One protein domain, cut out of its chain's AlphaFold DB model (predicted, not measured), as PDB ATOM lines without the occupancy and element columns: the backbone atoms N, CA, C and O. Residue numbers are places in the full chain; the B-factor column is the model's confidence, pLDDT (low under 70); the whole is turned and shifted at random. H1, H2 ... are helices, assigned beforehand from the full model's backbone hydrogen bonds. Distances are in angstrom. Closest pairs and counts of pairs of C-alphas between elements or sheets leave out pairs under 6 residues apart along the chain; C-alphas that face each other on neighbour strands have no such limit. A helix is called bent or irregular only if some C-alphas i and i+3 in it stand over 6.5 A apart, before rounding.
ATOM      1  N   LEU A  20     157.035 176.176 242.641       95.81
ATOM      2  CA  LEU A  20     155.754 176.855 242.759       95.81
ATOM      3  C   LEU A  20     155.626 177.637 244.073       95.81
ATOM      4  O   LEU A  20     156.142 177.209 245.105       95.81
ATOM      5  N   PRO A  21     154.868 178.750 244.088       95.69
ATOM      6  CA  PRO A  21     154.505 179.451 245.317       95.69
ATOM      7  C   PRO A  21     153.382 178.699 246.056       95.69
ATOM      8  O   PRO A  21     152.246 179.177 246.142       95.69
ATOM      9  N   LEU A  22     153.685 177.500 246.569       95.19
ATOM     10  CA  LEU A  22     152.688 176.552 247.083       95.19
ATOM     11  C   LEU A  22     151.783 177.125 248.169       95.19
ATOM     12  O   LEU A  22     150.594 176.842 248.155       95.19
ATOM     13  N   HIS A  23     152.301 177.978 249.054       95.00
ATOM     14  CA  HIS A  23     151.478 178.628 250.077       95.00
ATOM     15  C   HIS A  23     150.301 179.385 249.445       95.00
ATOM     16  O   HIS A  23     149.161 179.242 249.878       95.00
ATOM     17  N   SER A  24     150.553 180.140 248.373       93.38
ATOM     18  CA  SER A  24     149.498 180.910 247.710       93.38
ATOM     19  C   SER A  24     148.532 180.008 246.948       93.38
ATOM     20  O   SER A  24     147.329 180.246 246.978       93.38
ATOM     21  N   ILE A  25     149.043 178.950 246.310       92.81
ATOM     22  CA  ILE A  25     148.221 177.955 245.607       92.81
ATOM     23  C   ILE A  25     147.294 177.239 246.597       92.81
ATOM     24  O   ILE A  25     146.084 177.206 246.400       92.81
ATOM     25  N   PHE A  26     147.833 176.746 247.709       94.06
ATOM     26  CA  PHE A  26     147.057 176.110 248.769       94.06
ATOM     27  C   PHE A  26     146.065 177.076 249.414       94.06
ATOM     28  O   PHE A  26     144.946 176.674 249.715       94.06
ATOM     29  N   TYR A  27     146.417 178.354 249.584       92.75
ATOM     30  CA  TYR A  27     145.489 179.341 250.141       92.75
ATOM     31  C   TYR A  27     144.273 179.564 249.241       92.75
ATOM     32  O   TYR A  27     143.165 179.761 249.740       92.75
ATOM     33  N   LEU A  28     144.440 179.481 247.919       89.38
ATOM     34  CA  LEU A  28     143.308 179.535 246.996       89.38
ATOM     35  C   LEU A  28     142.371 178.340 247.141       89.38
ATOM     36  O   LEU A  28     141.166 178.511 246.980       89.38
ATOM     37  N   PHE A  29     142.916 177.167 247.455       89.75
ATOM     38  CA  PHE A  29     142.136 175.946 247.635       89.75
ATOM     39  C   PHE A  29     141.457 175.889 248.993       89.75
ATOM     40  O   PHE A  29     140.305 175.486 249.081       89.75
ATOM     41  N   PHE A  30     142.147 176.304 250.054       91.06
ATOM     42  CA  PHE A  30     141.666 176.074 251.414       91.06
ATOM     43  C   PHE A  30     140.989 177.302 252.026       91.06
ATOM     44  O   PHE A  30     140.154 177.163 252.917       91.06
ATOM     45  N   SER A  31     141.357 178.510 251.576       90.44
ATOM     46  CA  SER A  31     141.026 179.787 252.232       90.44
ATOM     47  C   SER A  31     141.388 179.810 253.730       90.44
ATOM     48  O   SER A  31     140.732 180.471 254.535       90.44
ATOM     49  N   LYS A  32     142.442 179.073 254.103       92.94
ATOM     50  CA  LYS A  32     142.927 178.849 255.471       92.94
ATOM     51  C   LYS A  32     144.422 179.140 255.518       92.94
ATOM     52  O   LYS A  32     145.214 178.373 254.983       92.94
ATOM     53  N   TYR A  33     144.784 180.308 256.043       93.81
ATOM     54  CA  TYR A  33     146.136 180.853 255.897       93.81
ATOM     55  C   TYR A  33     147.206 179.939 256.504       93.81
ATOM     56  O   TYR A  33     148.180 179.605 255.830       93.81
ATOM     57  N   TRP A  34     147.015 179.509 257.749       95.50
ATOM     58  CA  TRP A  34     148.017 178.746 258.486       95.50
ATOM     59  C   TRP A  34     148.082 177.292 258.017       95.50
ATOM     60  O   TRP A  34     149.176 176.770 257.815       95.50
ATOM     61  N   LEU A  35     146.939 176.684 257.683       96.00
ATOM     62  CA  LEU A  35     146.895 175.368 257.038       96.00
ATOM     63  C   LEU A  35     147.669 175.371 255.714       96.00
ATOM     64  O   LEU A  35     148.484 174.484 255.459       96.00
ATOM     65  N   SER A  36     147.446 176.383 254.871       95.75
ATOM     66  CA  SER A  36     148.146 176.520 253.593       95.75
ATOM     67  C   SER A  36     149.642 176.770 253.764       95.75
ATOM     68  O   SER A  36     150.434 176.215 253.003       95.75
ATOM     69  N   LEU A  37     150.038 177.587 254.744       96.12
ATOM     70  CA  LEU A  37     151.443 177.852 255.041       96.12
ATOM     71  C   LEU A  37     152.152 176.586 255.531       96.12
ATOM     72  O   LEU A  37     153.169 176.199 254.955       96.12
ATOM     73  N   GLY A  38     151.594 175.911 256.536       96.62
ATOM     74  CA  GLY A  38     152.189 174.711 257.110       96.62
ATOM     75  C   GLY A  38     152.294 173.569 256.097       96.62
ATOM     76  O   GLY A  38     153.372 172.997 255.937       96.62
ATOM     77  N   LEU A  39     151.241 173.299 255.311       96.81
ATOM     78  CA  LEU A  39     151.299 172.287 254.245       96.81
ATOM     79  C   LEU A  39     152.309 172.641 253.144       96.81
ATOM     80  O   LEU A  39     152.974 171.747 252.624       96.81
ATOM     81  N   ALA A  40     152.462 173.921 252.791       96.81
ATOM     82  CA  ALA A  40     153.462 174.349 251.810       96.81
ATOM     83  C   ALA A  40     154.892 174.137 252.319       96.81
ATOM     84  O   ALA A  40     155.734 173.633 251.573       96.81
ATOM     85  N   VAL A  41     155.157 174.475 253.585       95.88
ATOM     86  CA  VAL A  41     156.458 174.230 254.221       95.88
ATOM     87  C   VAL A  41     156.755 172.733 254.257       95.88
ATOM     88  O   VAL A  41     157.836 172.326 253.827       95.88
ATOM     89  N   LEU A  42     155.793 171.902 254.681       95.56
ATOM     90  CA  LEU A  42     155.952 170.446 254.678       95.56
ATOM     91  C   LEU A  42     156.237 169.912 253.272       95.56
ATOM     92  O   LEU A  42     157.218 169.194 253.092       95.56
ATOM     93  N   ALA A  43     155.446 170.301 252.269       96.00
ATOM     94  CA  ALA A  43     155.628 169.854 250.889       96.00
ATOM     95  C   ALA A  43     157.034 170.188 250.367       96.00
ATOM     96  O   ALA A  43     157.735 169.299 249.887       96.00
ATOM     97  N   VAL A  44     157.498 171.434 250.518       95.75
ATOM     98  CA  VAL A  44     158.850 171.848 250.095       95.75
ATOM     99  C   VAL A  44     159.936 171.063 250.834       95.75
ATOM    100  O   VAL A  44     160.923 170.652 250.220       95.75
ATOM    101  N   ARG A  45     159.750 170.826 252.136       93.69
ATOM    102  CA  ARG A  45     160.709 170.119 252.992       93.69
ATOM    103  C   ARG A  45     160.879 168.656 252.583       93.69
ATOM    104  O   ARG A  45     162.011 168.184 252.521       93.69
ATOM    105  N   VAL A  46     159.783 167.955 252.290       94.25
ATOM    106  CA  VAL A  46     159.826 166.537 251.887       94.25
ATOM    107  C   VAL A  46     160.164 166.343 250.405       94.25
ATOM    108  O   VAL A  46     160.469 165.231 249.979       94.25
ATOM    109  N   THR A  47     160.143 167.419 249.615       96.00
ATOM    110  CA  THR A  47     160.456 167.368 248.184       96.00
ATOM    111  C   THR A  47     161.938 167.132 247.949       96.00
ATOM    112  O   THR A  47     162.788 167.952 248.330       96.00
ATOM    113  N   ARG A  48     162.230 166.026 247.257       94.94
ATOM    114  CA  ARG A  48     163.577 165.679 246.799       94.94
ATOM    115  C   ARG A  48     163.993 166.550 245.613       94.94
ATOM    116  O   ARG A  48     163.164 167.152 244.939       94.94
ATOM    117  N   MET A  49     165.296 166.621 245.374       95.94
ATOM    118  CA  MET A  49     165.892 167.366 244.265       95.94
ATOM    119  C   MET A  49     166.912 166.484 243.575       95.94
ATOM    120  O   MET A  49     167.715 165.854 244.263       95.94
ATOM    121  N   SER A  50     166.919 166.495 242.248       97.94
ATOM    122  CA  SER A  50     167.966 165.823 241.492       97.94
ATOM    123  C   SER A  50     169.280 166.589 241.606       97.94
ATOM    124  O   SER A  50     169.322 167.821 241.491       97.94
ATOM    125  N   ASP A  51     170.361 165.851 241.836       97.50
ATOM    126  CA  ASP A  51     171.723 166.373 241.771       97.50
ATOM    127  C   ASP A  51     172.252 166.173 240.346       97.50
ATOM    128  O   ASP A  51     172.771 165.110 239.999       97.50
ATOM    129  N   PHE A  52     172.091 167.199 239.509       97.06
ATOM    130  CA  PHE A  52     172.561 167.187 238.120       97.06
ATOM    131  C   PHE A  52     174.093 167.234 237.987       97.06
ATOM    132  O   PHE A  52     174.606 167.110 236.880       97.06
ATOM    133  N   SER A  53     174.840 167.385 239.091       97.06
ATOM    134  CA  SER A  53     176.301 167.218 239.074       97.06
ATOM    135  C   SER A  53     176.735 165.748 239.109       97.06
ATOM    136  O   SER A  53     177.890 165.440 238.817       97.06
ATOM    137  N   ARG A  54     175.810 164.836 239.440       96.88
ATOM    138  CA  ARG A  54     176.035 163.387 239.488       96.88
ATOM    139  C   ARG A  54     175.302 162.672 238.356       96.88
ATOM    140  O   ARG A  54     174.270 163.169 237.903       96.88
ATOM    141  N   PRO A  55     175.768 161.487 237.929       95.81
ATOM    142  CA  PRO A  55     175.051 160.665 236.959       95.81
ATOM    143  C   PRO A  55     173.643 160.289 237.438       95.81
ATOM    144  O   PRO A  55     173.434 160.004 238.616       95.81
ATOM    145  N   ALA A  56     172.686 160.183 236.511       94.12
ATOM    146  CA  ALA A  56     171.311 159.779 236.824       94.12
ATOM    147  C   ALA A  56     171.203 158.388 237.488       94.12
ATOM    148  O   ALA A  56     170.237 158.121 238.195       94.12
ATOM    149  N   THR A  57     172.198 157.511 237.305       93.69
ATOM    150  CA  THR A  57     172.276 156.189 237.956       93.69
ATOM    151  C   THR A  57     172.512 156.255 239.466       93.69
ATOM    152  O   THR A  57     172.312 155.256 240.146       93.69
ATOM    153  N   GLU A  58     172.954 157.402 239.985       94.38
ATOM    154  CA  GLU A  58     173.147 157.644 241.421       94.38
ATOM    155  C   GLU A  58     171.948 158.359 242.068       94.38
ATOM    156  O   GLU A  58     171.977 158.647 243.266       94.38
ATOM    157  N   GLU A  59     170.896 158.665 241.300       94.88
ATOM    158  CA  GLU A  59     169.698 159.315 241.827       94.88
ATOM    159  C   GLU A  59     168.994 158.386 242.833       94.88
ATOM    160  O   GLU A  59     168.663 157.247 242.485       94.88
ATOM    161  N   PRO A  60     168.712 158.848 244.066       93.88
ATOM    162  CA  PRO A  60     167.945 158.063 245.020       93.88
ATOM    163  C   PRO A  60     166.575 157.701 244.452       93.88
ATOM    164  O   PRO A  60     165.792 158.580 244.072       93.88
ATOM    165  N   ASP A  61     166.270 156.408 244.444       92.38
ATOM    166  CA  ASP A  61     165.019 155.922 243.884       92.38
ATOM    167  C   ASP A  61     163.809 156.407 244.699       92.38
ATOM    168  O   ASP A  61     163.861 156.572 245.928       92.38
ATOM    169  N   GLN A  62     162.717 156.670 243.988       95.44
ATOM    170  CA  GLN A  62     161.403 156.993 244.537       95.44
ATOM    171  C   GLN A  62     160.337 156.017 244.012       95.44
ATOM    172  O   GLN A  62     159.167 156.376 243.958       95.44
ATOM    173  N   ASP A  63     160.722 154.796 243.630       95.38
ATOM    174  CA  ASP A  63     159.831 153.792 243.038       95.38
ATOM    175  C   ASP A  63     158.599 153.464 243.875       95.38
ATOM    176  O   ASP A  63     157.504 153.524 243.329       95.38
ATOM    177  N   ASP A  64     158.738 153.248 245.185       92.38
ATOM    178  CA  ASP A  64     157.581 153.016 246.066       92.38
ATOM    179  C   ASP A  64     156.561 154.161 245.972       92.38
ATOM    180  O   ASP A  64     155.350 153.954 245.979       92.38
ATOM    181  N   LEU A  65     157.058 155.394 245.842       94.19
ATOM    182  CA  LEU A  65     156.218 156.574 245.730       94.19
ATOM    183  C   LEU A  65     155.565 156.699 244.354       94.19
ATOM    184  O   LEU A  65     154.395 157.067 244.250       94.19
ATOM    185  N   ILE A  66     156.317 156.396 243.298       96.44
ATOM    186  CA  ILE A  66     155.789 156.352 241.935       96.44
ATOM    187  C   ILE A  66     154.709 155.272 241.843       96.44
ATOM    188  O   ILE A  66     153.642 155.529 241.299       96.44
ATOM    189  N   ASP A  67     154.936 154.099 242.422       94.31
ATOM    190  CA  ASP A  67     153.979 153.002 242.410       94.31
ATOM    191  C   ASP A  67     152.733 153.342 243.240       94.31
ATOM    192  O   ASP A  67     151.621 153.041 242.804       94.31
ATOM    193  N   ALA A  68     152.873 154.032 244.377       92.69
ATOM    194  CA  ALA A  68     151.742 154.547 245.152       92.69
ATOM    195  C   ALA A  68     150.883 155.535 244.345       92.69
ATOM    196  O   ALA A  68     149.654 155.420 244.325       92.69
ATOM    197  N   LEU A  69     151.533 156.469 243.638       93.44
ATOM    198  CA  LEU A  69     150.879 157.425 242.742       93.44
ATOM    199  C   LEU A  69     150.159 156.706 241.608       93.44
ATOM    200  O   LEU A  69     148.963 156.885 241.435       93.44
ATOM    201  N   LEU A  70     150.856 155.854 240.860       92.62
ATOM    202  CA  LEU A  70     150.280 155.193 239.694       92.62
ATOM    203  C   LEU A  70     149.183 154.201 240.078       92.62
ATOM    204  O   LEU A  70     148.236 154.029 239.320       92.62
ATOM    205  N   ASN A  71     149.265 153.552 241.237       90.62
ATOM    206  CA  ASN A  71     148.226 152.631 241.700       90.62
ATOM    207  C   ASN A  71     147.099 153.322 242.475       90.62
ATOM    208  O   ASN A  71     146.180 152.632 242.917       90.62
ATOM    209  N   HIS A  72     147.154 154.649 242.627       90.75
ATOM    210  CA  HIS A  72     146.197 155.440 243.397       90.75
ATOM    211  C   HIS A  72     145.955 154.851 244.803       90.75
ATOM    212  O   HIS A  72     144.814 154.654 245.231       90.75
ATOM    213  N   ASP A  73     147.032 154.486 245.496       91.44
ATOM    214  CA  ASP A  73     146.988 153.857 246.818       91.44
ATOM    215  C   ASP A  73     147.038 154.960 247.889       91.44
ATOM    216  O   ASP A  73     148.094 155.523 248.172       91.44
ATOM    217  N   VAL A  74     145.865 155.354 248.405       89.44
ATOM    218  CA  VAL A  74     145.705 156.588 249.200       89.44
ATOM    219  C   VAL A  74     146.397 156.509 250.551       89.44
ATOM    220  O   VAL A  74     147.028 157.489 250.952       89.44
ATOM    221  N   ASP A  75     146.335 155.346 251.209       89.44
ATOM    222  CA  ASP A  75     147.186 155.060 252.345       89.44
ATOM    223  C   ASP A  75     148.610 155.258 251.857       89.44
ATOM    224  O   ASP A  75     149.188 156.210 252.349       89.44
ATOM    225  N   GLN A  76     149.122 154.541 250.835       91.00
ATOM    226  CA  GLN A  76     150.516 154.670 250.360       91.00
ATOM    227  C   GLN A  76     151.006 156.095 249.999       91.00
ATOM    228  O   GLN A  76     152.197 156.408 250.065       91.00
ATOM    229  N   LEU A  77     150.112 157.018 249.671       92.44
ATOM    230  CA  LEU A  77     150.469 158.427 249.493       92.44
ATOM    231  C   LEU A  77     150.702 159.149 250.835       92.44
ATOM    232  O   LEU A  77     151.574 160.012 250.943       92.44
ATOM    233  N   MET A  78     149.987 158.761 251.889       91.88
ATOM    234  CA  MET A  78     150.025 159.361 253.225       91.88
ATOM    235  C   MET A  78     151.381 159.194 253.953       91.88
ATOM    236  O   MET A  78     152.048 160.192 254.219       91.88
ATOM    237  N   ARG A  79     151.881 157.977 254.234       89.19
ATOM    238  CA  ARG A  79     153.297 157.708 254.632       89.19
ATOM    239  C   ARG A  79     154.334 158.254 253.681       89.19
ATOM    240  O   ARG A  79     155.396 158.573 254.193       89.19
ATOM    241  N   ALA A  80     154.094 158.453 252.389       88.69
ATOM    242  CA  ALA A  80     155.117 159.127 251.592       88.69
ATOM    243  C   ALA A  80     155.383 160.564 252.074       88.69
ATOM    244  O   ALA A  80     156.521 161.031 252.035       88.69
ATOM    245  N   ILE A  81     154.355 161.231 252.606       90.19
ATOM    246  CA  ILE A  81     154.469 162.548 253.242       90.19
ATOM    247  C   ILE A  81     154.866 162.421 254.718       90.19
ATOM    248  O   ILE A  81     155.751 163.135 255.188       90.19
ATOM    249  N   ALA A  82     154.224 161.521 255.465       91.31
ATOM    250  CA  ALA A  82     154.418 161.415 256.910       91.31
ATOM    251  C   ALA A  82     155.754 160.766 257.298       91.31
ATOM    252  O   ALA A  82     156.307 161.107 258.340       91.31
ATOM    253  N   HIS A  83     156.315 159.866 256.486       90.75
ATOM    254  CA  HIS A  83     157.559 159.171 256.822       90.75
ATOM    255  C   HIS A  83     158.778 160.101 256.867       90.75
ATOM    256  O   HIS A  83     159.476 160.062 257.875       90.75
ATOM    257  N   PRO A  84     159.021 161.002 255.894       91.12
ATOM    258  CA  PRO A  84     160.099 161.984 256.021       91.12
ATOM    259  C   PRO A  84     159.954 162.897 257.249       91.12
ATOM    260  O   PRO A  84     160.945 163.221 257.902       91.12
ATOM    261  N   VAL A  85     158.720 163.287 257.596       93.19
ATOM    262  CA  VAL A  85     158.427 164.067 258.813       93.19
ATOM    263  C   VAL A  85     158.779 163.258 260.065       93.19
ATOM    264  O   VAL A  85     159.499 163.743 260.937       93.19
ATOM    265  N   ARG A  86     158.330 162.002 260.121       92.75
ATOM    266  CA  ARG A  86     158.592 161.047 261.204       92.75
ATOM    267  C   ARG A  86     160.083 160.795 261.398       92.75
ATOM    268  O   ARG A  86     160.564 160.900 262.522       92.75
ATOM    269  N   GLU A  87     160.814 160.503 260.326       91.94
ATOM    270  CA  GLU A  87     162.262 160.278 260.376       91.94
ATOM    271  C   GLU A  87     162.992 161.500 260.922       91.94
ATOM    272  O   GLU A  87     163.856 161.350 261.782       91.94
ATOM    273  N   LYS A  88     162.597 162.718 260.519       92.62
ATOM    274  CA  LYS A  88     163.242 163.929 261.036       92.62
ATOM    275  C   LYS A  88     162.990 164.139 262.529       92.62
ATOM    276  O   LYS A  88     163.913 164.517 263.250       92.62
ATOM    277  N   ILE A  89     161.774 163.871 263.008       93.06
ATOM    278  CA  ILE A  89     161.469 163.939 264.444       93.06
ATOM    279  C   ILE A  89     162.264 162.869 265.209       93.06
ATOM    280  O   ILE A  89     162.853 163.172 266.244       93.06
ATOM    281  N   ARG A  90     162.341 161.638 264.689       91.31
ATOM    282  CA  ARG A  90     163.077 160.526 265.317       91.31
ATOM    283  C   ARG A  90     164.579 160.771 265.371       91.31
ATOM    284  O   ARG A  90     165.186 160.502 266.406       91.31
ATOM    285  N   GLU A  91     165.161 161.266 264.281       91.56
ATOM    286  CA  GLU A  91     166.564 161.675 264.216       91.56
ATOM    287  C   GLU A  91     166.843 162.671 265.339       91.56
ATOM    288  O   GLU A  91     167.671 162.404 266.205       91.56
ATOM    289  N   PHE A  92     166.049 163.742 265.406       92.56
ATOM    290  CA  PHE A  92     166.179 164.765 266.434       92.56
ATOM    291  C   PHE A  92     166.035 164.211 267.865       92.56
ATOM    292  O   PHE A  92     166.869 164.501 268.719       92.56
ATOM    293  N   GLN A  93     165.026 163.370 268.127       90.75
ATOM    294  CA  GLN A  93     164.807 162.730 269.435       90.75
ATOM    295  C   GLN A  93     165.951 161.789 269.845       90.75
ATOM    296  O   GLN A  93     166.159 161.546 271.033       90.75
ATOM    297  N   SER A  94     166.674 161.236 268.867       90.62
ATOM    298  CA  SER A  94     167.735 160.251 269.085       90.62
ATOM    299  C   SER A  94     169.137 160.867 269.109       90.62
ATOM    300  O   SER A  94     170.068 160.190 269.543       90.62
ATOM    301  N   THR A  95     169.320 162.111 268.651       90.88
ATOM    302  CA  THR A  95     170.621 162.798 268.630       90.88
ATOM    303  C   THR A  95     170.932 163.442 269.987       90.88
ATOM    304  O   THR A  95     170.298 164.432 270.359       90.88
ATOM    305  N   PRO A  96     171.953 162.970 270.726       85.81
ATOM    306  CA  PRO A  96     172.431 163.669 271.912       85.81
ATOM    307  C   PRO A  96     173.132 164.961 271.471       85.81
ATOM    308  O   PRO A  96     174.105 164.898 270.725       85.81
ATOM    309  N   ASN A  97     172.667 166.121 271.944       89.62
ATOM    310  CA  ASN A  97     173.190 167.448 271.574       89.62
ATOM    311  C   ASN A  97     173.119 167.735 270.054       89.62
ATOM    312  O   ASN A  97     174.160 167.812 269.395       89.62
ATOM    313  N   PRO A  98     171.909 167.909 269.489       89.31
ATOM    314  CA  PRO A  98     171.724 168.197 268.066       89.31
ATOM    315  C   PRO A  98     172.475 169.466 267.646       89.31
ATOM    316  O   PRO A  98     172.591 170.427 268.417       89.31
ATOM    317  N   SER A  99     172.990 169.482 266.413       91.25
ATOM    318  CA  SER A  99     173.698 170.653 265.897       91.25
ATOM    319  C   SER A  99     172.756 171.859 265.794       91.25
ATOM    320  O   SER A  99     171.535 171.718 265.740       91.25
ATOM    321  N   HIS A 100     173.308 173.073 265.699       90.56
ATOM    322  CA  HIS A 100     172.485 174.269 265.483       90.56
ATOM    323  C   HIS A 100     171.617 174.163 264.214       90.56
ATOM    324  O   HIS A 100     170.482 174.637 264.189       90.56
ATOM    325  N   ARG A 101     172.134 173.500 263.170       89.56
ATOM    326  CA  ARG A 101     171.393 173.248 261.931       89.56
ATOM    327  C   ARG A 101     170.225 172.292 262.163       89.56
ATOM    328  O   ARG A 101     169.130 172.583 261.698       89.56
ATOM    329  N   ASP A 102     170.445 171.206 262.902       87.88
ATOM    330  CA  ASP A 102     169.386 170.244 263.238       87.88
ATOM    331  C   ASP A 102     168.290 170.899 264.078       87.88
ATOM    332  O   ASP A 102     167.106 170.655 263.853       87.88
ATOM    333  N   TRP A 103     168.681 171.791 264.992       91.81
ATOM    334  CA  TRP A 103     167.751 172.585 265.785       91.81
ATOM    335  C   TRP A 103     166.894 173.525 264.936       91.81
ATOM    336  O   TRP A 103     165.680 173.580 265.107       91.81
ATOM    337  N   LYS A 104     167.503 174.251 263.996       92.81
ATOM    338  CA  LYS A 104     166.750 175.133 263.098       92.81
ATOM    339  C   LYS A 104     165.781 174.337 262.219       92.81
ATOM    340  O   LYS A 104     164.627 174.720 262.054       92.81
ATOM    341  N   ASP A 105     166.251 173.211 261.696       91.44
ATOM    342  CA  ASP A 105     165.461 172.312 260.865       91.44
ATOM    343  C   ASP A 105     164.237 171.749 261.610       91.44
ATOM    344  O   ASP A 105     163.151 171.672 261.030       91.44
ATOM    345  N   ILE A 106     164.388 171.359 262.883       94.25
ATOM    346  CA  ILE A 106     163.255 170.877 263.685       94.25
ATOM    347  C   ILE A 106     162.334 172.022 264.122       94.25
ATOM    348  O   ILE A 106     161.124 171.828 264.171       94.25
ATOM    349  N   GLU A 107     162.859 173.222 264.394       95.12
ATOM    350  CA  GLU A 107     162.048 174.391 264.761       95.12
ATOM    351  C   GLU A 107     161.099 174.786 263.620       95.12
ATOM    352  O   GLU A 107     159.912 175.028 263.845       95.12
ATOM    353  N   GLU A 108     161.601 174.798 262.382       94.75
ATOM    354  CA  GLU A 108     160.784 175.042 261.190       94.75
ATOM    355  C   GLU A 108     159.696 173.972 261.024       94.75
ATOM    356  O   GLU A 108     158.551 174.307 260.709       94.75
ATOM    357  N   LEU A 109     160.016 172.701 261.296       95.81
ATOM    358  CA  LEU A 109     159.037 171.614 261.265       95.81
ATOM    359  C   LEU A 109     157.966 171.773 262.357       95.81
ATOM    360  O   LEU A 109     156.778 171.673 262.060       95.81
ATOM    361  N   ILE A 110     158.363 172.070 263.597       96.38
ATOM    362  CA  ILE A 110     157.438 172.340 264.711       96.38
ATOM    363  C   ILE A 110     156.494 173.483 264.343       96.38
ATOM    364  O   ILE A 110     155.286 173.370 264.550       96.38
ATOM    365  N   ARG A 111     157.028 174.571 263.777       96.69
ATOM    366  CA  ARG A 111     156.225 175.713 263.338       96.69
ATOM    367  C   ARG A 111     155.212 175.306 262.273       96.69
ATOM    368  O   ARG A 111     154.039 175.603 262.440       96.69
ATOM    369  N   ALA A 112     155.630 174.566 261.245       96.81
ATOM    370  CA  ALA A 112     154.728 174.106 260.189       96.81
ATOM    371  C   ALA A 112     153.591 173.216 260.722       96.81
ATOM    372  O   ALA A 112     152.444 173.369 260.304       96.81
ATOM    373  N   LEU A 113     153.887 172.314 261.666       97.12
ATOM    374  CA  LEU A 113     152.878 171.466 262.310       97.12
ATOM    375  C   LEU A 113     151.904 172.299 263.164       97.12
ATOM    376  O   LEU A 113     150.697 172.089 263.098       97.12
ATOM    377  N   ASN A 114     152.407 173.282 263.913       97.25
ATOM    378  CA  ASN A 114     151.568 174.189 264.703       97.25
ATOM    379  C   ASN A 114     150.704 175.112 263.826       97.25
ATOM    380  O   ASN A 114     149.568 175.404 264.191       97.25
ATOM    381  N   ASP A 115     151.210 175.553 262.673       96.44
ATOM    382  CA  ASP A 115     150.442 176.353 261.715       96.44
ATOM    383  C   ASP A 115     149.260 175.540 261.152       96.44
ATOM    384  O   ASP A 115     148.141 176.040 261.047       96.44
ATOM    385  N   ILE A 116     149.465 174.251 260.857       97.38
ATOM    386  CA  ILE A 116     148.367 173.353 260.464       97.38
ATOM    387  C   ILE A 116     147.345 173.228 261.601       97.38
ATOM    388  O   ILE A 116     146.151 173.422 261.368       97.38
ATOM    389  N   ASP A 117     147.809 172.954 262.824       96.94
ATOM    390  CA  ASP A 117     146.962 172.808 264.015       96.94
ATOM    391  C   ASP A 117     146.111 174.045 264.296       96.94
ATOM    392  O   ASP A 117     144.938 173.919 264.629       96.94
ATOM    393  N   HIS A 118     146.657 175.243 264.086       95.62
ATOM    394  CA  HIS A 118     145.929 176.491 264.295       95.62
ATOM    395  C   HIS A 118     144.603 176.541 263.519       95.62
ATOM    396  O   HIS A 118     143.580 176.963 264.058       95.62
ATOM    397  N   ASP A 119     144.611 176.118 262.253       94.56
ATOM    398  CA  ASP A 119     143.441 176.224 261.379       94.56
ATOM    399  C   ASP A 119     142.493 175.019 261.468       94.56
ATOM    400  O   ASP A 119     141.298 175.182 261.178       94.56
ATOM    401  N   ILE A 120     143.001 173.838 261.846       95.38
ATOM    402  CA  ILE A 120     142.184 172.623 262.029       95.38
ATOM    403  C   ILE A 120     141.719 172.427 263.480       95.38
ATOM    404  O   ILE A 120     140.780 171.670 263.711       95.38
ATOM    405  N   ASN A 121     142.330 173.141 264.432       92.50
ATOM    406  CA  ASN A 121     142.063 173.095 265.869       92.50
ATOM    407  C   ASN A 121     142.082 171.657 266.417       92.50
ATOM    408  O   ASN A 121     141.105 171.199 267.017       92.50
ATOM    409  N   TYR A 122     143.173 170.933 266.147       92.00
ATOM    410  CA  TYR A 122     143.328 169.536 266.553       92.00
ATOM    411  C   TYR A 122     143.643 169.431 268.050       92.00
ATOM    412  O   TYR A 122     143.004 168.653 268.764       92.00
ATOM    413  N   SER A 123     144.590 170.234 268.538       90.38
ATOM    414  CA  SER A 123     144.916 170.326 269.967       90.38
ATOM    415  C   SER A 123     143.799 171.035 270.740       90.38
ATOM    416  O   SER A 123     143.248 172.039 270.285       90.38
ATOM    417  N   ARG A 124     143.447 170.543 271.936       87.31
ATOM    418  CA  ARG A 124     142.406 171.164 272.771       87.31
ATOM    419  C   ARG A 124     142.968 172.342 273.561       87.31
ATOM    420  O   ARG A 124     144.165 172.445 273.817       87.31
ATOM    421  N   ALA A 125     142.076 173.222 274.015       82.00
ATOM    422  CA  ALA A 125     142.448 174.297 274.927       82.00
ATOM    423  C   ALA A 125     143.094 173.721 276.202       82.00
ATOM    424  O   ALA A 125     142.451 172.973 276.939       82.00
ATOM    425  N   GLY A 126     144.351 174.095 276.452       82.94
ATOM    426  CA  GLY A 126     145.158 173.598 277.571       82.94
ATOM    427  C   GLY A 126     146.216 172.561 277.182       82.94
ATOM    428  O   GLY A 126     147.121 172.323 277.981       82.94
ATOM    429  N   ASP A 127     146.156 172.002 275.971       90.06
ATOM    430  CA  ASP A 127     147.197 171.116 275.451       90.06
ATOM    431  C   ASP A 127     148.437 171.918 275.014       90.06
ATOM    432  O   ASP A 127     148.363 173.104 274.674       90.06
ATOM    433  N   LEU A 128     149.600 171.261 274.991       91.38
ATOM    434  CA  LEU A 128     150.781 171.815 274.324       91.38
ATOM    435  C   LEU A 128     150.524 171.913 272.807       91.38
ATOM    436  O   LEU A 128     149.787 171.091 272.272       91.38
ATOM    437  N   PRO A 129     151.157 172.844 272.074       93.62
ATOM    438  CA  PRO A 129     151.052 172.873 270.612       93.62
ATOM    439  C   PRO A 129     151.468 171.533 269.984       93.62
ATOM    440  O   PRO A 129     152.443 170.927 270.444       93.62
ATOM    441  N   ILE A 130     150.774 171.068 268.937       95.31
ATOM    442  CA  ILE A 130     150.970 169.708 268.401       95.31
ATOM    443  C   ILE A 130     152.422 169.410 268.002       95.31
ATOM    444  O   ILE A 130     152.928 168.323 268.267       95.31
ATOM    445  N   GLY A 131     153.136 170.379 267.423       93.00
ATOM    446  CA  GLY A 131     154.536 170.216 267.040       93.00
ATOM    447  C   GLY A 131     155.433 169.992 268.257       93.00
ATOM    448  O   GLY A 131     156.362 169.191 268.203       93.00
ATOM    449  N   VAL A 132     155.116 170.632 269.388       93.06
ATOM    450  CA  VAL A 132     155.818 170.421 270.664       93.06
ATOM    451  C   VAL A 132     155.475 169.053 271.246       93.06
ATOM    452  O   VAL A 132     156.377 168.369 271.720       93.06
ATOM    453  N   GLN A 133     154.211 168.626 271.178       93.69
ATOM    454  CA  GLN A 133     153.813 167.282 271.615       93.69
ATOM    455  C   GLN A 133     154.532 166.190 270.816       93.69
ATOM    456  O   GLN A 133     155.043 165.236 271.394       93.69
ATOM    457  N   LEU A 134     154.600 166.341 269.493       92.25
ATOM    458  CA  LEU A 134     155.223 165.372 268.596       92.25
ATOM    459  C   LEU A 134     156.742 165.295 268.791       92.25
ATOM    460  O   LEU A 134     157.298 164.201 268.825       92.25
ATOM    461  N   VAL A 135     157.417 166.436 268.947       90.44
ATOM    462  CA  VAL A 135     158.882 166.468 269.084       90.44
ATOM    463  C   VAL A 135     159.343 166.206 270.517       90.44
ATOM    464  O   VAL A 135     160.293 165.452 270.717       90.44
ATOM    465  N   GLY A 136     158.684 166.805 271.510       86.81
ATOM    466  CA  GLY A 136     159.055 166.722 272.927       86.81
ATOM    467  C   GLY A 136     158.358 165.613 273.720       86.81
ATOM    468  O   GLY A 136     158.686 165.415 274.889       86.81
ATOM    469  N   GLY A 137     157.386 164.918 273.124       84.44
ATOM    470  CA  GLY A 137     156.672 163.808 273.749       84.44
ATOM    471  C   GLY A 137     157.463 162.498 273.775       84.44
ATOM    472  O   GLY A 137     158.681 162.460 273.605       84.44
ATOM    473  N   GLY A 138     156.745 161.394 274.002       80.25
ATOM    474  CA  GLY A 138     157.322 160.054 273.902       80.25
ATOM    475  C   GLY A 138     157.898 159.783 272.509       80.25
ATOM    476  O   GLY A 138     157.498 160.408 271.526       80.25
ATOM    477  N   ARG A 139     158.836 158.831 272.428       80.12
ATOM    478  CA  ARG A 139     159.450 158.427 271.158       80.12
ATOM    479  C   ARG A 139     158.355 158.072 270.154       80.12
ATOM    480  O   ARG A 139     157.558 157.169 270.412       80.12
ATOM    481  N   ILE A 140     158.335 158.782 269.026       82.94
ATOM    482  CA  ILE A 140     157.383 158.514 267.948       82.94
ATOM    483  C   ILE A 140     157.586 157.075 267.456       82.94
ATOM    484  O   ILE A 140     158.722 156.607 267.341       82.94
ATOM    485  N   SER A 141     156.478 156.377 267.184       78.69
ATOM    486  CA  SER A 141     156.499 154.978 266.768       78.69
ATOM    487  C   SER A 141     157.400 154.780 265.547       78.69
ATOM    488  O   SER A 141     157.345 155.535 264.571       78.69
ATOM    489  N   ASP A 142     158.193 153.708 265.581       70.75
ATOM    490  CA  ASP A 142     158.963 153.237 264.428       70.75
ATOM    491  C   ASP A 142     158.035 152.723 263.305       70.75
ATOM    492  O   ASP A 142     158.471 152.544 262.168       70.75
ATOM    493  N   ARG A 143     156.755 152.465 263.622       71.06
ATOM    494  CA  ARG A 143     155.737 151.938 262.707       71.06
ATOM    495  C   ARG A 143     154.551 152.882 262.492       71.06
ATOM    496  O   ARG A 143     154.124 153.589 263.397       71.06
ATOM    497  N   SER A 144     153.989 152.693 261.297       64.69
ATOM    498  CA  SER A 144     152.861 153.339 260.620       64.69
ATOM    499  C   SER A 144     153.099 154.755 260.084       64.69
ATOM    500  O   SER A 144     153.432 155.684 260.796       64.69
ATOM    501  N   ALA A 145     152.906 154.893 258.774       61.22
ATOM    502  CA  ALA A 145     151.853 155.770 258.274       61.22
ATOM    503  C   ALA A 145     151.053 155.054 257.161       61.22
ATOM    504  O   ALA A 145     150.550 155.717 256.273       61.22
ATOM    505  N   PHE A 146     150.960 153.705 257.195       54.09
ATOM    506  CA  PHE A 146     149.988 152.946 256.358       54.09
ATOM    507  C   PHE A 146     149.484 151.607 256.946       54.09
ATOM    508  O   PHE A 146     148.446 151.145 256.526       54.09
ATOM    509  N   GLY A 147     150.228 150.866 257.770       53.28
ATOM    510  CA  GLY A 147     149.953 149.420 257.994       53.28
ATOM    511  C   GLY A 147     151.226 148.568 257.895       53.28
ATOM    512  O   GLY A 147     152.304 149.154 257.754       53.28
ATOM    513  N   ASP A 148     151.235 147.225 257.975       46.44
ATOM    514  CA  ASP A 148     150.205 146.208 258.314       46.44
ATOM    515  C   ASP A 148     150.545 145.666 259.726       46.44
ATOM    516  O   ASP A 148     151.701 145.369 260.006       46.44
ATOM    517  N   SER A 149     149.724 145.525 260.759       48.78
ATOM    518  CA  SER A 149     148.316 145.165 260.955       48.78
ATOM    519  C   SER A 149     147.695 145.989 262.108       48.78
ATOM    520  O   SER A 149     146.667 145.625 262.668       48.78
ATOM    521  N   GLY A 150     148.351 147.077 262.522       52.03
ATOM    522  CA  GLY A 150     147.995 147.834 263.720       52.03
ATOM    523  C   GLY A 150     146.910 148.869 263.456       52.03
ATOM    524  O   GLY A 150     147.182 149.904 262.861       52.03
ATOM    525  N   THR A 151     145.708 148.617 263.970       54.56
ATOM    526  CA  THR A 151     144.557 149.538 264.052       54.56
ATOM    527  C   THR A 151     144.793 150.771 264.938       54.56
ATOM    528  O   THR A 151     143.830 151.389 265.379       54.56
ATOM    529  N   ASP A 152     146.043 151.117 265.246       72.88
ATOM    530  CA  ASP A 152     146.378 152.195 266.176       72.88
ATOM    531  C   ASP A 152     147.338 153.192 265.509       72.88
ATOM    532  O   ASP A 152     148.553 153.109 265.702       72.88
ATOM    533  N   PRO A 153     146.821 154.095 264.652       81.69
ATOM    534  CA  PRO A 153     147.611 155.208 264.140       81.69
ATOM    535  C   PRO A 153     148.148 156.017 265.320       81.69
ATOM    536  O   PRO A 153     147.411 156.308 266.264       81.69
ATOM    537  N   ASP A 154     149.419 156.406 265.298       88.62
ATOM    538  CA  ASP A 154     149.953 157.238 266.376       88.62
ATOM    539  C   ASP A 154     149.507 158.706 266.246       88.62
ATOM    540  O   ASP A 154     148.664 159.057 265.414       88.62
ATOM    541  N   LEU A 155     150.021 159.577 267.118       90.94
ATOM    542  CA  LEU A 155     149.620 160.983 267.139       90.94
ATOM    543  C   LEU A 155     149.920 161.696 265.811       90.94
ATOM    544  O   LEU A 155     149.097 162.486 265.355       90.94
ATOM    545  N   LEU A 156     151.062 161.402 265.175       92.44
ATOM    546  CA  LEU A 156     151.433 162.017 263.899       92.44
ATOM    547  C   LEU A 156     150.493 161.552 262.786       92.44
ATOM    548  O   LEU A 156     150.013 162.378 262.013       92.44
ATOM    549  N   ASP A 157     150.200 160.252 262.731       91.00
ATOM    550  CA  ASP A 157     149.305 159.678 261.725       91.00
ATOM    551  C   ASP A 157     147.900 160.285 261.821       91.00
ATOM    552  O   ASP A 157     147.358 160.747 260.817       91.00
ATOM    553  N   ARG A 158     147.327 160.343 263.032       92.31
ATOM    554  CA  ARG A 158     145.991 160.922 263.259       92.31
ATOM    555  C   ARG A 158     145.948 162.406 262.923       92.31
ATOM    556  O   ARG A 158     145.008 162.854 262.272       92.31
ATOM    557  N   PHE A 159     146.957 163.159 263.361       95.19
ATOM    558  CA  PHE A 159     147.050 164.588 263.085       95.19
ATOM    559  C   PHE A 159     147.120 164.862 261.581       95.19
ATOM    560  O   PHE A 159     146.355 165.667 261.053       95.19
ATOM    561  N   MET A 160     148.007 164.163 260.871       95.31
ATOM    562  CA  MET A 160     148.186 164.376 259.441       95.31
ATOM    563  C   MET A 160     146.968 163.900 258.636       95.31
ATOM    564  O   MET A 160     146.557 164.592 257.706       95.31
ATOM    565  N   ALA A 161     146.350 162.772 259.006       93.94
ATOM    566  CA  ALA A 161     145.111 162.311 258.383       93.94
ATOM    567  C   ALA A 161     143.985 163.349 258.528       93.94
ATOM    568  O   ALA A 161     143.296 163.648 257.552       93.94
ATOM    569  N   GLU A 162     143.844 163.958 259.709       95.56
ATOM    570  CA  GLU A 162     142.866 165.021 259.949       95.56
ATOM    571  C   GLU A 162     143.193 166.304 259.171       95.56
ATOM    572  O   GLU A 162     142.306 166.904 258.561       95.56
ATOM    573  N   ALA A 163     144.469 166.695 259.104       96.19
ATOM    574  CA  ALA A 163     144.909 167.838 258.308       96.19
ATOM    575  C   ALA A 163     144.545 167.671 256.823       96.19
ATOM    576  O   ALA A 163     143.980 168.583 256.212       96.19
ATOM    577  N   PHE A 164     144.807 166.491 256.249       95.38
ATOM    578  CA  PHE A 164     144.442 166.179 254.867       95.38
ATOM    579  C   PHE A 164     142.934 166.021 254.666       95.38
ATOM    580  O   PHE A 164     142.438 166.402 253.606       95.38
ATOM    581  N   ARG A 165     142.184 165.544 255.667       94.25
ATOM    582  CA  ARG A 165     140.714 165.533 255.643       94.25
ATOM    583  C   ARG A 165     140.158 166.949 255.514       94.25
ATOM    584  O   ARG A 165     139.370 167.210 254.606       94.25
ATOM    585  N   VAL A 166     140.590 167.874 256.374       95.19
ATOM    586  CA  VAL A 166     140.141 169.278 256.335       95.19
ATOM    587  C   VAL A 166     140.568 169.956 255.034       95.19
ATOM    588  O   VAL A 166     139.751 170.607 254.379       95.19
ATOM    589  N   ALA A 167     141.825 169.784 254.625       95.12
ATOM    590  CA  ALA A 167     142.338 170.379 253.398       95.12
ATOM    591  C   ALA A 167     141.636 169.818 252.148       95.12
ATOM    592  O   ALA A 167     141.263 170.593 251.271       95.12
ATOM    593  N   GLY A 168     141.394 168.504 252.085       92.19
ATOM    594  CA  GLY A 168     140.684 167.839 250.989       92.19
ATOM    595  C   GLY A 168     139.229 168.293 250.872       92.19
ATOM    596  O   GLY A 168     138.777 168.626 249.777       92.19
ATOM    597  N   GLN A 169     138.519 168.416 252.000       91.19
ATOM    598  CA  GLN A 169     137.160 168.972 252.023       91.19
ATOM    599  C   GLN A 169     137.116 170.394 251.464       91.19
ATOM    600  O   GLN A 169     136.244 170.711 250.660       91.19
ATOM    601  N   LYS A 170     138.070 171.248 251.853       92.25
ATOM    602  CA  LYS A 170     138.143 172.615 251.329       92.25
ATOM    603  C   LYS A 170     138.564 172.678 249.872       92.25
ATOM    604  O   LYS A 170     137.967 173.430 249.110       92.25
ATOM    605  N   ALA A 171     139.519 171.849 249.465       89.62
ATOM    606  CA  ALA A 171     139.928 171.736 248.074       89.62
ATOM    607  C   ALA A 171     138.730 171.406 247.172       89.62
ATOM    608  O   ALA A 171     138.548 172.079 246.158       89.62
ATOM    609  N   ALA A 172     137.884 170.450 247.573       86.56
ATOM    610  CA  ALA A 172     136.691 170.038 246.830       86.56
ATOM    611  C   ALA A 172     135.659 171.168 246.637       86.56
ATOM    612  O   ALA A 172     134.930 171.164 245.653       86.56
ATOM    613  N   GLU A 173     135.635 172.182 247.514       85.44
ATOM    614  CA  GLU A 173     134.794 173.379 247.339       85.44
ATOM    615  C   GLU A 173     135.289 174.289 246.192       85.44
ATOM    616  O   GLU A 173     134.549 175.159 245.731       85.44
ATOM    617  N   SER A 174     136.536 174.128 245.730       81.06
ATOM    618  CA  SER A 174     137.114 174.942 244.654       81.06
ATOM    619  C   SER A 174     136.761 174.406 243.264       81.06
ATOM    620  O   SER A 174     136.791 173.200 243.038       81.06
ATOM    621  N   ASP A 175     136.551 175.299 242.289       73.38
ATOM    622  CA  ASP A 175     136.276 174.932 240.885       73.38
ATOM    623  C   ASP A 175     137.298 173.938 240.298       73.38
ATOM    624  O   ASP A 175     136.952 173.133 239.434       73.38
ATOM    625  N   PHE A 176     138.555 174.006 240.755       77.31
ATOM    626  CA  PHE A 176     139.659 173.191 240.252       77.31
ATOM    627  C   PHE A 176     139.524 171.712 240.644       77.31
ATOM    628  O   PHE A 176     139.651 170.847 239.784       77.31
ATOM    629  N   PHE A 177     139.218 171.414 241.912       76.44
ATOM    630  CA  PHE A 177     138.998 170.031 242.363       76.44
ATOM    631  C   PHE A 177     137.531 169.593 242.239       76.44
ATOM    632  O   PHE A 177     137.259 168.407 242.101       76.44
ATOM    633  N   HIS A 178     136.566 170.511 242.199       67.12
ATOM    634  CA  HIS A 178     135.161 170.167 241.963       67.12
ATOM    635  C   HIS A 178     134.966 169.464 240.601       67.12
ATOM    636  O   HIS A 178     134.118 168.582 240.453       67.12
ATOM    637  N   GLU A 179     135.768 169.795 239.583       58.09
ATOM    638  CA  GLU A 179     135.774 169.069 238.300       58.09
ATOM    639  C   GLU A 179     136.074 167.581 238.461       58.09
ATOM    640  O   GLU A 179     135.446 166.738 237.819       58.09
ATOM    641  N   ALA A 180     136.990 167.266 239.369       53.50
ATOM    642  CA  ALA A 180     137.356 165.909 239.719       53.50
ATOM    643  C   ALA A 180     136.226 165.157 240.422       53.50
ATOM    644  O   ALA A 180     136.085 163.942 240.306       53.50
ATOM    645  N   GLU A 181     135.415 165.896 241.171       52.34
ATOM    646  CA  GLU A 181     134.335 165.372 241.987       52.34
ATOM    647  C   GLU A 181     133.142 164.888 241.153       52.34
ATOM    648  O   GLU A 181     132.478 163.926 241.529       52.34
ATOM    649  N   HIS A 182     132.903 165.467 239.973       51.66
ATOM    650  CA  HIS A 182     131.913 164.928 239.031       51.66
ATOM    651  C   HIS A 182     132.319 163.575 238.436       51.66
ATOM    652  O   HIS A 182     131.453 162.843 237.963       51.66
ATOM    653  N   MET A 183     133.601 163.206 238.539       51.84
ATOM    654  CA  MET A 183     134.064 161.846 238.271       51.84
ATOM    655  C   MET A 183     133.889 160.890 239.477       51.84
ATOM    656  O   MET A 183     134.371 159.758 239.420       51.84
ATOM    657  N   ARG A 184     133.177 161.280 240.561       48.19
ATOM    658  CA  ARG A 184     132.687 160.349 241.612       48.19
ATOM    659  C   ARG A 184     131.875 159.231 240.926       48.19
ATOM    660  O   ARG A 184     131.022 159.512 240.095       48.19
ATOM    661  N   SER A 185     132.040 157.942 241.214       44.53
ATOM    662  CA  SER A 185     132.424 157.292 242.469       44.53
ATOM    663  C   SER A 185     132.692 155.797 242.229       44.53
ATOM    664  O   SER A 185     131.894 155.143 241.560       44.53
ATOM    665  N   GLY A 186     133.747 155.250 242.847       47.53
ATOM    666  CA  GLY A 186     133.875 153.814 243.148       47.53
ATOM    667  C   GLY A 186     135.197 153.141 242.760       47.53
ATOM    668  O   GLY A 186     135.587 152.193 243.431       47.53
ATOM    669  N   GLY A 187     135.891 153.617 241.719       55.44
ATOM    670  CA  GLY A 187     137.033 152.883 241.140       55.44
ATOM    671  C   GLY A 187     138.326 153.670 240.927       55.44
ATOM    672  O   GLY A 187     139.261 153.113 240.367       55.44
ATOM    673  N   LEU A 188     138.385 154.951 241.314       66.81
ATOM    674  CA  LEU A 188     139.573 155.771 241.049       66.81
ATOM    675  C   LEU A 188     140.746 155.383 241.950       66.81
ATOM    676  O   LEU A 188     141.824 155.155 241.429       66.81
ATOM    677  N   TYR A 189     140.550 155.256 243.260       75.00
ATOM    678  CA  TYR A 189     141.609 154.807 244.167       75.00
ATOM    679  C   TYR A 189     141.518 153.301 244.418       75.00
ATOM    680  O   TYR A 189     140.445 152.699 244.312       75.00
ATOM    681  N   LYS A 190     142.652 152.680 244.746       81.25
ATOM    682  CA  LYS A 190     142.749 151.233 244.961       81.25
ATOM    683  C   LYS A 190     141.802 150.790 246.088       81.25
ATOM    684  O   LYS A 190     141.949 151.267 247.217       81.25
ATOM    685  N   PRO A 191     140.851 149.871 245.844       76.94
ATOM    686  CA  PRO A 191     139.951 149.398 246.891       76.94
ATOM    687  C   PRO A 191     140.714 148.847 248.100       76.94
ATOM    688  O   PRO A 191     141.677 148.097 247.948       76.94
ATOM    689  N   GLY A 192     140.282 149.227 249.303       80.88
ATOM    690  CA  GLY A 192     140.903 148.799 250.558       80.88
ATOM    691  C   GLY A 192     142.176 149.556 250.953       80.88
ATOM    692  O   GLY A 192     142.637 149.352 252.071       80.88
ATOM    693  N   SER A 193     142.695 150.453 250.102       84.56
ATOM    694  CA  SER A 193     143.855 151.310 250.408       84.56
ATOM    695  C   SER A 193     143.551 152.480 251.354       84.56
ATOM    696  O   SER A 193     144.330 153.414 251.421       84.56
ATOM    697  N   ASP A 194     142.413 152.474 252.046       86.88
ATOM    698  CA  ASP A 194     141.960 153.503 252.991       86.88
ATOM    699  C   ASP A 194     141.853 152.964 254.431       86.88
ATOM    700  O   ASP A 194     141.117 153.495 255.266       86.88
ATOM    701  N   ALA A 195     142.538 151.858 254.728       87.88
ATOM    702  CA  ALA A 195     142.506 151.223 256.040       87.88
ATOM    703  C   ALA A 195     143.135 152.108 257.121       87.88
ATOM    704  O   ALA A 195     142.578 152.200 258.218       87.88
ATOM    705  N   GLY A 196     144.235 152.792 256.803       87.75
ATOM    706  CA  GLY A 196     144.890 153.757 257.682       87.75
ATOM    707  C   GLY A 196     143.984 154.944 257.993       87.75
ATOM    708  O   GLY A 196     143.783 155.277 259.162       87.75
ATOM    709  N   PHE A 197     143.343 155.518 256.971       89.00
ATOM    710  CA  PHE A 197     142.355 156.589 257.152       89.00
ATOM    711  C   PHE A 197     141.173 156.164 258.031       89.00
ATOM    712  O   PHE A 197     140.812 156.885 258.963       89.00
ATOM    713  N   ARG A 198     140.608 154.969 257.813       89.44
ATOM    714  CA  ARG A 198     139.543 154.440 258.681       89.44
ATOM    715  C   ARG A 198     140.010 154.256 260.123       89.44
ATOM    716  O   ARG A 198     139.275 154.605 261.044       89.44
ATOM    717  N   ALA A 199     141.219 153.735 260.330       88.69
ATOM    718  CA  ALA A 199     141.796 153.581 261.665       88.69
ATOM    719  C   ALA A 199     142.031 154.940 262.351       88.69
ATOM    720  O   ALA A 199     141.900 155.047 263.567       88.69
ATOM    721  N   ALA A 200     142.300 155.994 261.574       88.38
ATOM    722  CA  ALA A 200     142.389 157.373 262.052       88.38
ATOM    723  C   ALA A 200     141.018 158.042 262.286       88.38
ATOM    724  O   ALA A 200     140.968 159.206 262.677       88.38
ATOM    725  N   GLY A 201     139.908 157.323 262.085       90.44
ATOM    726  CA  GLY A 201     138.550 157.831 262.293       90.44
ATOM    727  C   GLY A 201     137.991 158.642 261.122       90.44
ATOM    728  O   GLY A 201     136.995 159.342 261.290       90.44
ATOM    729  N   ILE A 202     138.611 158.559 259.941       90.19
ATOM    730  CA  ILE A 202     138.210 159.317 258.756       90.19
ATOM    731  C   ILE A 202     137.159 158.523 257.957       90.19
ATOM    732  O   ILE A 202     137.418 157.376 257.577       90.19
ATOM    733  N   PRO A 203     135.971 159.097 257.686       86.19
ATOM    734  CA  PRO A 203     134.926 158.425 256.916       86.19
ATOM    735  C   PRO A 203     135.332 158.122 255.462       86.19
ATOM    736  O   PRO A 203     135.898 158.975 254.778       86.19
ATOM    737  N   THR A 204     134.985 156.931 254.956       82.25
ATOM    738  CA  THR A 204     135.334 156.481 253.589       82.25
ATOM    739  C   THR A 204     134.760 157.373 252.480       82.25
ATOM    740  O   THR A 204     135.353 157.493 251.411       82.25
ATOM    741  N   ASP A 205     133.629 158.040 252.715       82.81
ATOM    742  CA  ASP A 205     133.028 158.973 251.754       82.81
ATOM    743  C   ASP A 205     133.847 160.264 251.566       82.81
ATOM    744  O   ASP A 205     133.650 160.981 250.583       82.81
ATOM    745  N   GLN A 206     134.805 160.540 252.457       83.88
ATOM    746  CA  GLN A 206     135.712 161.690 252.373       83.88
ATOM    747  C   GLN A 206     137.042 161.354 251.683       83.88
ATOM    748  O   GLN A 206     137.710 162.257 251.169       83.88
ATOM    749  N   THR A 207     137.395 160.067 251.592       83.00
ATOM    750  CA  THR A 207     138.667 159.575 251.039       83.00
ATOM    751  C   THR A 207     138.932 160.059 249.616       83.00
ATOM    752  O   THR A 207     140.070 160.368 249.282       83.00
ATOM    753  N   GLY A 208     137.901 160.203 248.778       83.06
ATOM    754  CA  GLY A 208     138.076 160.687 247.403       83.06
ATOM    755  C   GLY A 208     138.662 162.104 247.322       83.06
ATOM    756  O   GLY A 208     139.568 162.349 246.530       83.06
ATOM    757  N   SER A 209     138.186 163.022 248.171       83.38
ATOM    758  CA  SER A 209     138.700 164.403 248.227       83.38
ATOM    759  C   SER A 209     140.119 164.473 248.802       83.38
ATOM    760  O   SER A 209     140.957 165.238 248.325       83.38
ATOM    761  N   ILE A 210     140.407 163.614 249.783       88.75
ATOM    762  CA  ILE A 210     141.734 163.462 250.386       88.75
ATOM    763  C   ILE A 210     142.728 162.945 249.346       88.75
ATOM    764  O   ILE A 210     143.803 163.516 249.189       88.75
ATOM    765  N   PHE A 211     142.345 161.902 248.607       89.06
ATOM    766  CA  PHE A 211     143.165 161.283 247.575       89.06
ATOM    767  C   PHE A 211     143.621 162.295 246.522       89.06
ATOM    768  O   PHE A 211     144.808 162.363 246.240       89.06
ATOM    769  N   GLN A 212     142.717 163.114 245.977       86.69
ATOM    770  CA  GLN A 212     143.075 164.086 244.935       86.69
ATOM    771  C   GLN A 212     144.092 165.121 245.424       86.69
ATOM    772  O   GLN A 212     145.023 165.486 244.706       86.69
ATOM    773  N   LEU A 213     143.920 165.594 246.660       90.75
ATOM    774  CA  LEU A 213     144.860 166.531 247.255       90.75
ATOM    775  C   LEU A 213     146.209 165.860 247.549       90.75
ATOM    776  O   LEU A 213     147.256 166.457 247.295       90.75
ATOM    777  N   LEU A 214     146.190 164.629 248.066       92.19
ATOM    778  CA  LEU A 214     147.397 163.841 248.303       92.19
ATOM    779  C   LEU A 214     148.141 163.570 247.003       92.19
ATOM    780  O   LEU A 214     149.324 163.858 246.943       92.19
ATOM    781  N   GLU A 215     147.470 163.088 245.962       92.25
ATOM    782  CA  GLU A 215     148.053 162.875 244.639       92.25
ATOM    783  C   GLU A 215     148.750 164.147 244.148       92.25
ATOM    784  O   GLU A 215     149.932 164.104 243.803       92.25
ATOM    785  N   PHE A 216     148.054 165.291 244.208       91.56
ATOM    786  CA  PHE A 216     148.604 166.581 243.808       91.56
ATOM    787  C   PHE A 216     149.858 166.965 244.603       91.56
ATOM    788  O   PHE A 216     150.858 167.390 244.026       91.56
ATOM    789  N   ILE A 217     149.829 166.825 245.929       93.94
ATOM    790  CA  ILE A 217     150.968 167.186 246.778       93.94
ATOM    791  C   ILE A 217     152.121 166.212 246.560       93.94
ATOM    792  O   ILE A 217     153.251 166.637 246.334       93.94
ATOM    793  N   VAL A 218     151.836 164.915 246.579       94.81
ATOM    794  CA  VAL A 218     152.831 163.852 246.510       94.81
ATOM    795  C   VAL A 218     153.579 163.864 245.187       94.81
ATOM    796  O   VAL A 218     154.810 163.795 245.204       94.81
ATOM    797  N   ILE A 219     152.899 164.019 244.047       95.25
ATOM    798  CA  ILE A 219     153.595 164.069 242.755       95.25
ATOM    799  C   ILE A 219     154.618 165.213 242.717       95.25
ATOM    800  O   ILE A 219     155.690 165.076 242.124       95.25
TER     801      ILE A 219
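This is residues 20 to 219 of the 555 residues of an uncharacterized protein of Ruegeria sp. THAF33 (UniProt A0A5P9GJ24). The two longest helices, H4 and H5, make a splayed hairpin; H7 crosses its open end, H2 packs on one side of it and H6 on the other, and H10 crosses H7 to reach the first residues of H4. H1 and the short H3, H8 and H9 lie round this body, while a long loop between H2 and H3 reaches outward, with residues 52 to 57 sticking out. The printed part has 200 residues with ten named helices, H1 to H10 in that order, and no named strand; its class is all helix, and the packing is mostly crossed, at steep angles. The whole is compact, with a radius of gyration of the C-alphas of 16.9 A and spans of 52 by 52 by 38 A.

Find C-alpha 74 at (145.705, 156.588, 249.200); from there H4, residues 74 to 94, runs 29.9 A and has a kink of 34 degrees near residue 84. It is neither bent nor irregular, but only just: C-alphas 81 and 84 are 6.3 A apart. H5, residues 100 to 120, begins at C-alpha 100 at (172.485, 174.269, 265.483) and runs 30.5 A. Look next for H7, residues 155 to 172, 25.7 A long, and H2, residues 33 to 46, 20.2 A long. H10, residues 204 to 219, runs 22.5 A to C-alpha 219 at (153.595, 164.069, 242.755); it has a kink of 31 degrees near residue 211 and is only just irregular, with C-alphas 205 and 208 6.9 A apart. The shorter helices are H1, residues 22 to 30; H3, residues 63 to 70; H6, residues 130 to 136; H8, residues 175 to 181; and H9, residues 195 to 199.

Begin at H4, the hub, which touches seven helices. H4 and H5 form a helical hairpin, at a steep tilt of 44 degrees; their closest C-alphas, of Phe 92 and Asp 102, are 7.1 A apart. H6 touches H5 at a shallow tilt of 31 degrees, opposite ways, with the C-alphas of Gly 131 and Ile 110 4.3 A apart, and touches H4 at Val 135 and Ile 89, 5.9 A between C-alphas. H2 touches H5 at a steep tilt of 39 degrees, with the C-alphas of Gly 38 and Ala 112 4.0 A apart. With residues 42 to 46 alone H2 touches H4, about perpendicular at 79 degrees; the closest C-alphas are those of Val 46 and Pro 84, 6.2 A apart. H7 touches H4 with residues 156 to 161 alone, closest at the C-alphas of Asp 157 and Ala 82, 7.2 A, and H5 with residues 162 to 166 alone, closest at those of Ala 163 and Ile 120, 6.6 A. H10 is about perpendicular to H7 at 87 degrees, and the C-alphas of Ile 210 and Gly 168 are 4.5 A apart. H10 touches H4 too, at Phe 211 and Val 74, 5.6 A between C-alphas. Farther out, H1 touches H2, with the C-alphas of Phe 26 and Ser 36 5.0 A apart. H3 and H4 form a helical hairpin, closest at the C-alphas of Ala 68 and Gln 76, 5.4 A. H8 touches H7 only at the corner, at Ala 172 and His 178, 5.1 A between C-alphas. H9 only just touches H4, with 3 pairs of C-alphas within 8 A, the closest those of Gly 196 and Asp 75, 6.0 A apart. H1 and H4 are apart, as are, for instance, H5 and H10. In H1, H2, H3, H6, H7 and H9 every O i to N i+4 pair is within hydrogen-bond range; H4 has 13 of 17, H5 16 of 17, H10 10 of 12, and H8 1 of 3, beside 2 of 4 O i to N i+3 pairs.

The C-alphas farthest apart, of Asn 97 and His 182, are 52.6 A apart. The printed part has no cut. The links H2 to H3, H6 to H7 and H8 to H9 are long, with 16, 18 and 13 residues. The mean pLDDT of the printed part is 87.4; look for values under 70 at residues 144 to 151 and 178 to 188, of which 178 to 181 belong to H8.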